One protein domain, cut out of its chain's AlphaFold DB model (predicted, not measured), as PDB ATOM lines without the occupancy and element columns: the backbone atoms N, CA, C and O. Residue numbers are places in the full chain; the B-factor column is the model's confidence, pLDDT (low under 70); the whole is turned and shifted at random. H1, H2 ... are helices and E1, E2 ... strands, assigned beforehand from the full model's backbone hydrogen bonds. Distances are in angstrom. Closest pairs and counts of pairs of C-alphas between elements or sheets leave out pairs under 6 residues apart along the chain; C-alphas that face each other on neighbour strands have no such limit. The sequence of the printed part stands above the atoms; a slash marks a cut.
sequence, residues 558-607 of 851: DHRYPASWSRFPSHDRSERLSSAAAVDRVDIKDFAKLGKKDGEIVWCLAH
ATOM      1  N   ASP A 558      57.597 118.706 185.123       57.72
ATOM      2  CA  ASP A 558      56.363 117.937 185.298       57.72
ATOM      3  C   ASP A 558      55.428 118.133 184.096       57.72
ATOM      4  O   ASP A 558      54.601 119.044 184.052       57.72
ATOM      5  N   HIS A 559      55.566 117.241 183.113       66.38
ATOM      6  CA  HIS A 559      54.776 117.209 181.883       66.38
ATOM      7  C   HIS A 559      53.261 117.007 182.095       66.38
ATOM      8  O   HIS A 559      52.516 117.034 181.117       66.38
ATOM      9  N   ARG A 560      52.785 116.809 183.335       69.44
ATOM     10  CA  ARG A 560      51.348 116.806 183.672       69.44
ATOM     11  C   ARG A 560      50.699 118.180 183.531       69.44
ATOM     12  O   ARG A 560      49.486 118.249 183.366       69.44
ATOM     13  N   TYR A 561      51.490 119.249 183.592       69.56
ATOM     14  CA  TYR A 561      51.019 120.624 183.456       69.56
ATOM     15  C   TYR A 561      51.712 121.312 182.272       69.56
ATOM     16  O   TYR A 561      52.872 121.006 181.973       69.56
ATOM     17  N   PRO A 562      51.045 122.257 181.581       72.88
ATOM     18  CA  PRO A 562      51.696 123.073 180.564       72.88
ATOM     19  C   PRO A 562      52.931 123.784 181.131       72.88
ATOM     20  O   PRO A 562      52.899 124.295 182.249       72.88
ATOM     21  N   ALA A 563      54.005 123.897 180.345       65.25
ATOM     22  CA  ALA A 563      55.223 124.593 180.777       65.25
ATOM     23  C   ALA A 563      54.996 126.088 181.095       65.25
ATOM     24  O   ALA A 563      55.797 126.703 181.790       65.25
ATOM     25  N   SER A 564      53.892 126.680 180.625       66.94
ATOM     26  CA  SER A 564      53.434 128.015 181.025       66.94
ATOM     27  C   SER A 564      52.899 128.076 182.461       66.94
ATOM     28  O   SER A 564      52.993 129.123 183.087       66.94
ATOM     29  N   TRP A 565      52.376 126.974 183.008       67.25
ATOM     30  CA  TRP A 565      51.829 126.911 184.371       67.25
ATOM     31  C   TRP A 565      52.919 126.661 185.421       67.25
ATOM     32  O   TRP A 565      52.795 127.121 186.552       67.25
ATOM     33  N   SER A 566      54.005 125.975 185.050       68.19
ATOM     34  CA  SER A 566      55.173 125.744 185.914       68.19
ATOM     35  C   SER A 566      56.243 126.846 185.840       68.19
ATOM     36  O   SER A 566      57.242 126.760 186.551       68.19
ATOM     37  N   ARG A 567      56.035 127.899 185.031       68.50
ATOM     38  CA  ARG A 567      56.914 129.087 184.981       68.50
ATOM     39  C   ARG A 567      56.858 129.955 186.238       68.50
ATOM     40  O   ARG A 567      57.836 130.640 186.503       68.50
ATOM     41  N   PHE A 568      55.752 129.930 186.982       70.94
ATOM     42  CA  PHE A 568      55.553 130.755 188.175       70.94
ATOM     43  C   PHE A 568      55.883 129.954 189.443       70.94
ATOM     44  O   PHE A 568      55.177 128.982 189.741       70.94
ATOM     45  N   PRO A 569      56.933 130.320 190.203       71.75
ATOM     46  CA  PRO A 569      57.263 129.645 191.449       71.75
ATOM     47  C   PRO A 569      56.127 129.735 192.474       71.75
ATOM     48  O   PRO A 569      55.330 130.671 192.492       71.75
ATOM     49  N   SER A 570      56.059 128.768 193.389       71.31
ATOM     50  CA  SER A 570      55.003 128.726 194.408       71.31
ATOM     51  C   SER A 570      55.089 129.837 195.465       71.31
ATOM     52  O   SER A 570      54.130 129.998 196.220       71.31
ATOM     53  N   HIS A 571      56.198 130.587 195.523       74.38
ATOM     54  CA  HIS A 571      56.393 131.705 196.450       74.38
ATOM     55  C   HIS A 571      55.751 133.019 195.969       74.38
ATOM     56  O   HIS A 571      55.142 133.716 196.783       74.38
ATOM     57  N   ASP A 572      55.785 133.326 194.670       74.62
ATOM     58  CA  ASP A 572      55.328 134.624 194.156       74.62
ATOM     59  C   ASP A 572      53.824 134.641 193.863       74.62
ATOM     60  O   ASP A 572      53.331 134.487 192.741       74.62
ATOM     61  N   ARG A 573      53.057 134.844 194.940       72.12
ATOM     62  CA  ARG A 573      51.591 134.966 194.903       72.12
ATOM     63  C   ARG A 573      51.109 136.121 194.015       72.12
ATOM     64  O   ARG A 573      50.014 136.023 193.472       72.12
ATOM     65  N   SER A 574      51.897 137.184 193.872       77.38
ATOM     66  CA  SER A 574      51.631 138.317 192.977       77.38
ATOM     67  C   SER A 574      51.655 137.895 191.507       77.38
ATOM     68  O   SER A 574      50.676 138.124 190.800       77.38
ATOM     69  N   GLU A 575      52.714 137.216 191.057       75.44
ATOM     70  CA  GLU A 575      52.817 136.735 189.672       75.44
ATOM     71  C   GLU A 575      51.718 135.719 189.351       75.44
ATOM     72  O   GLU A 575      51.029 135.849 188.340       75.44
ATOM     73  N   ARG A 576      51.449 134.779 190.270       75.81
ATOM     74  CA  ARG A 576      50.349 133.805 190.143       75.81
ATOM     75  C   ARG A 576      48.939 134.410 190.100       75.81
ATOM     76  O   ARG A 576      48.001 133.688 189.763       75.81
ATOM     77  N   LEU A 577      48.773 135.676 190.486       78.44
ATOM     78  CA  LEU A 577      47.508 136.416 190.419       78.44
ATOM     79  C   LEU A 577      47.496 137.472 189.304       78.44
ATOM     80  O   LEU A 577      46.458 138.096 189.077       78.44
ATOM     81  N   SER A 578      48.603 137.653 188.579       77.56
ATOM     82  CA  SER A 578      48.596 138.446 187.353       77.56
ATOM     83  C   SER A 578      47.724 137.755 186.300       77.56
ATOM     84  O   SER A 578      47.790 136.540 186.102       77.56
ATOM     85  N   SER A 579      46.846 138.516 185.641       76.12
ATOM     86  CA  SER A 579      46.096 137.992 184.496       76.12
ATOM     87  C   SER A 579      47.072 137.661 183.369       76.12
ATOM     88  O   SER A 579      47.934 138.485 183.065       76.12
ATOM     89  N   ALA A 580      46.923 136.483 182.752       78.25
ATOM     90  CA  ALA A 580      47.787 136.031 181.659       78.25
ATOM     91  C   ALA A 580      47.939 137.136 180.602       78.25
ATOM     92  O   ALA A 580      46.944 137.665 180.095       78.25
ATOM     93  N   ALA A 581      49.179 137.517 180.305       78.12
ATOM     94  CA  ALA A 581      49.436 138.676 179.470       78.12
ATOM     95  C   ALA A 581      49.066 138.373 178.012       78.12
ATOM     96  O   ALA A 581      49.131 137.230 177.557       78.12
ATOM     97  N   ALA A 582      48.803 139.413 177.215       76.38
ATOM     98  CA  ALA A 582      48.625 139.264 175.764       76.38
ATOM     99  C   ALA A 582      49.844 138.600 175.069       76.38
ATOM    100  O   ALA A 582      49.730 138.078 173.960       76.38
ATOM    101  N   VAL A 583      51.004 138.590 175.738       81.38
ATOM    102  CA  VAL A 583      52.240 137.917 175.316       81.38
ATOM    103  C   VAL A 583      52.178 136.392 175.498       81.38
ATOM    104  O   VAL A 583      52.771 135.674 174.695       81.38
ATOM    105  N   ASP A 584      51.445 135.882 176.495       76.88
ATOM    106  CA  ASP A 584      51.385 134.444 176.815       76.88
ATOM    107  C   ASP A 584      50.510 133.639 175.837       76.88
ATOM    108  O   ASP A 584      50.620 132.415 175.782       76.88
ATOM    109  N   ARG A 585      49.677 134.322 175.031       80.88
ATOM    110  CA  ARG A 585      48.869 133.756 173.926       80.88
ATOM    111  C   ARG A 585      48.004 132.542 174.298       80.88
ATOM    112  O   ARG A 585      47.776 131.680 173.453       80.88
ATOM    113  N   VAL A 586      47.514 132.485 175.535       79.56
ATOM    114  CA  VAL A 586      46.629 131.408 175.999       79.56
ATOM    115  C   VAL A 586      45.291 131.494 175.255       79.56
ATOM    116  O   VAL A 586      44.489 132.389 175.517       79.56
ATOM    117  N   ASP A 587      45.051 130.579 174.313       80.19
ATOM    118  CA  ASP A 587      43.746 130.419 173.660       80.19
ATOM    119  C   ASP A 587      42.799 129.712 174.650       80.19
ATOM    120  O   ASP A 587      43.222 128.883 175.457       80.19
ATOM    121  N   ILE A 588      41.492 129.967 174.557       75.06
ATOM    122  CA  ILE A 588      40.455 129.213 175.285       75.06
ATOM    123  C   ILE A 588      40.629 127.703 175.029       75.06
ATOM    124  O   ILE A 588      40.411 126.872 175.910       75.06
ATOM    125  N   LYS A 589      41.117 127.352 173.835       77.25
ATOM    126  CA  LYS A 589      41.458 125.984 173.432       77.25
ATOM    127  C   LYS A 589      42.586 125.346 174.249       77.25
ATOM    128  O   LYS A 589      42.617 124.124 174.340       77.25
ATOM    129  N   ASP A 590      43.515 126.100 174.840       78.81
ATOM    130  CA  ASP A 590      44.615 125.513 175.621       78.81
ATOM    131  C   ASP A 590      44.122 124.810 176.893       78.81
ATOM    132  O   ASP A 590      44.673 123.778 177.271       78.81
ATOM    133  N   PHE A 591      43.026 125.292 177.486       78.62
ATOM    134  CA  PHE A 591      42.365 124.653 178.630       78.62
ATOM    135  C   PHE A 591      41.661 123.330 178.275       78.62
ATOM    136  O   PHE A 591      41.351 122.546 179.166       78.62
ATOM    137  N   ALA A 592      41.434 123.061 176.985       80.62
ATOM    138  CA  ALA A 592      40.761 121.861 176.487       80.62
ATOM    139  C   ALA A 592      41.731 120.762 176.007       80.62
ATOM    140  O   ALA A 592      41.297 119.800 175.378       80.62
ATOM    141  N   LYS A 593      43.045 120.870 176.247       78.38
ATOM    142  CA  LYS A 593      44.041 119.884 175.781       78.38
ATOM    143  C   LYS A 593      44.348 118.857 176.873       78.38
ATOM    144  O   LYS A 593      45.155 119.124 177.757       78.38
ATOM    145  N   LEU A 594      43.757 117.663 176.779       76.19
ATOM    146  CA  LEU A 594      43.974 116.582 177.754       76.19
ATOM    147  C   LEU A 594      45.361 115.931 177.618       76.19
ATOM    148  O   LEU A 594      45.873 115.324 178.556       76.19
ATOM    149  N   GLY A 595      45.985 116.059 176.447       83.38
ATOM    150  CA  GLY A 595      47.356 115.629 176.201       83.38
ATOM    151  C   GLY A 595      47.649 115.444 174.718       83.38
ATOM    152  O   GLY A 595      46.873 115.856 173.851       83.38
ATOM    153  N   LYS A 596      48.771 114.784 174.428       84.06
ATOM    154  CA  LYS A 596      49.039 114.215 173.107       84.06
ATOM    155  C   LYS A 596      49.101 112.700 173.183       84.06
ATOM    156  O   LYS A 596      49.779 112.163 174.056       84.06
ATOM    157  N   LYS A 597      48.459 112.033 172.230       78.81
ATOM    158  CA  LYS A 597      48.572 110.591 172.014       78.81
ATOM    159  C   LYS A 597      48.982 110.377 170.561       78.81
ATOM    160  O   LYS A 597      48.415 110.997 169.673       78.81
ATOM    161  N   ASP A 598      50.033 109.591 170.341       87.25
ATOM    162  CA  ASP A 598      50.547 109.234 169.009       87.25
ATOM    163  C   ASP A 598      50.867 110.445 168.087       87.25
ATOM    164  O   ASP A 598      50.945 110.335 166.868       87.25
ATOM    165  N   GLY A 599      51.113 111.617 168.695       86.44
ATOM    166  CA  GLY A 599      51.414 112.899 168.037       86.44
ATOM    167  C   GLY A 599      50.223 113.863 167.939       86.44
ATOM    168  O   GLY A 599      50.427 115.086 167.956       86.44
ATOM    169  N   GLU A 600      49.005 113.324 167.918       82.12
ATOM    170  CA  GLU A 600      47.739 114.053 167.824       82.12
ATOM    171  C   GLU A 600      47.316 114.649 169.178       82.12
ATOM    172  O   GLU A 600      47.685 114.146 170.243       82.12
ATOM    173  N   ILE A 601      46.588 115.769 169.148       80.38
ATOM    174  CA  ILE A 601      46.110 116.469 170.350       80.38
ATOM    175  C   ILE A 601      44.744 115.903 170.730       80.38
ATOM    176  O   ILE A 601      43.786 116.049 169.977       80.38
ATOM    177  N   VAL A 602      44.650 115.307 171.919       82.94
ATOM    178  CA  VAL A 602      43.375 114.832 172.465       82.94
ATOM    179  C   VAL A 602      42.666 116.016 173.117       82.94
ATOM    180  O   VAL A 602      43.131 116.549 174.130       82.94
ATOM    181  N   TRP A 603      41.556 116.437 172.518       82.50
ATOM    182  CA  TRP A 603      40.746 117.549 173.002       82.50
ATOM    183  C   TRP A 603      39.652 117.058 173.955       82.50
ATOM    184  O   TRP A 603      38.828 116.228 173.579       82.50
ATOM    185  N   CYS A 604      39.574 117.649 175.145       71.38
ATOM    186  CA  CYS A 604      38.347 117.726 175.932       71.38
ATOM    187  C   CYS A 604      37.400 118.749 175.295       71.38
ATOM    188  O   CYS A 604      37.130 119.812 175.856       71.38
ATOM    189  N   LEU A 605      36.895 118.425 174.102       63.41
ATOM    190  CA  LEU A 605      35.590 118.939 173.702       63.41
ATOM    191  C   LEU A 605      34.547 118.394 174.688       63.41
ATOM    192  O   LEU A 605      34.761 117.353 175.313       63.41
ATOM    193  N   ALA A 606      33.478 119.160 174.901       49.41
ATOM    194  CA  ALA A 606      32.479 118.837 175.911       49.41
ATOM    195  C   ALA A 606      31.874 117.446 175.675       49.41
ATOM    196  O   ALA A 606      31.797 116.981 174.539       49.41
ATOM    197  N   HIS A 607      31.408 116.813 176.752       48.09
ATOM    198  CA  HIS A 607      30.475 115.704 176.618       48.09
ATOM    199  C   HIS A 607      29.255 116.212 175.841       48.09
ATOM    200  O   HIS A 607      28.534 117.078 176.330       48.09
TER     201      HIS A 607
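Overview. This is residues 558 to 607 of the 851 residues of an uncharacterized protein of Hyaloscypha hepaticicola (UniProt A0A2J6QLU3). With little regular structure, this is a long winding arc of unnamed chain, residues 558 to 587, that leads into a short helix, H1, and then a small strand hairpin, E1 and E2, with residues 604 to 607 following as a tail. Residues 569 to 574 stick out at the end away from the hairpin. Of 50 printed residues, 14 are in named elements, in the order H1, E1, E2; the class is mixed and the two-strand sheet antiparallel. The whole is loose, with a radius of gyration of the C-alphas of 13.1 A, and elongated, spanning 36 by 23 by 21 A.

Arrangement. H1, residues 588 to 592, has 0 of 1 O i to N i+4 pairs within hydrogen-bond range, but 2 of 2 O i to N i+3 pairs. A tight link joins it to E1, residues 593 to 597. E1 and E2, residues 600 to 603, form a hairpin, antiparallel at 150 degrees; N 594 and O 602 are 2.9 A apart, within hydrogen-bond range. The closest C-alphas of H1 and E2, Ala 592 and Trp 603, are 5.5 A apart.

Along the chain. H1 measures 7.5 A from C-alpha 588 at (40.455, 129.213, 175.285), E1 11.0 A, and E2 9.4 A to C-alpha 603 at (40.746, 117.549, 173.002).

Size, cuts and confidence. The farthest C-alphas, Ser 574 and Asp 598, are 37.7 A apart. The printed part has no cut. pLDDT is under 70 at residues 558 to 561, 563 to 567 and 605 to 607.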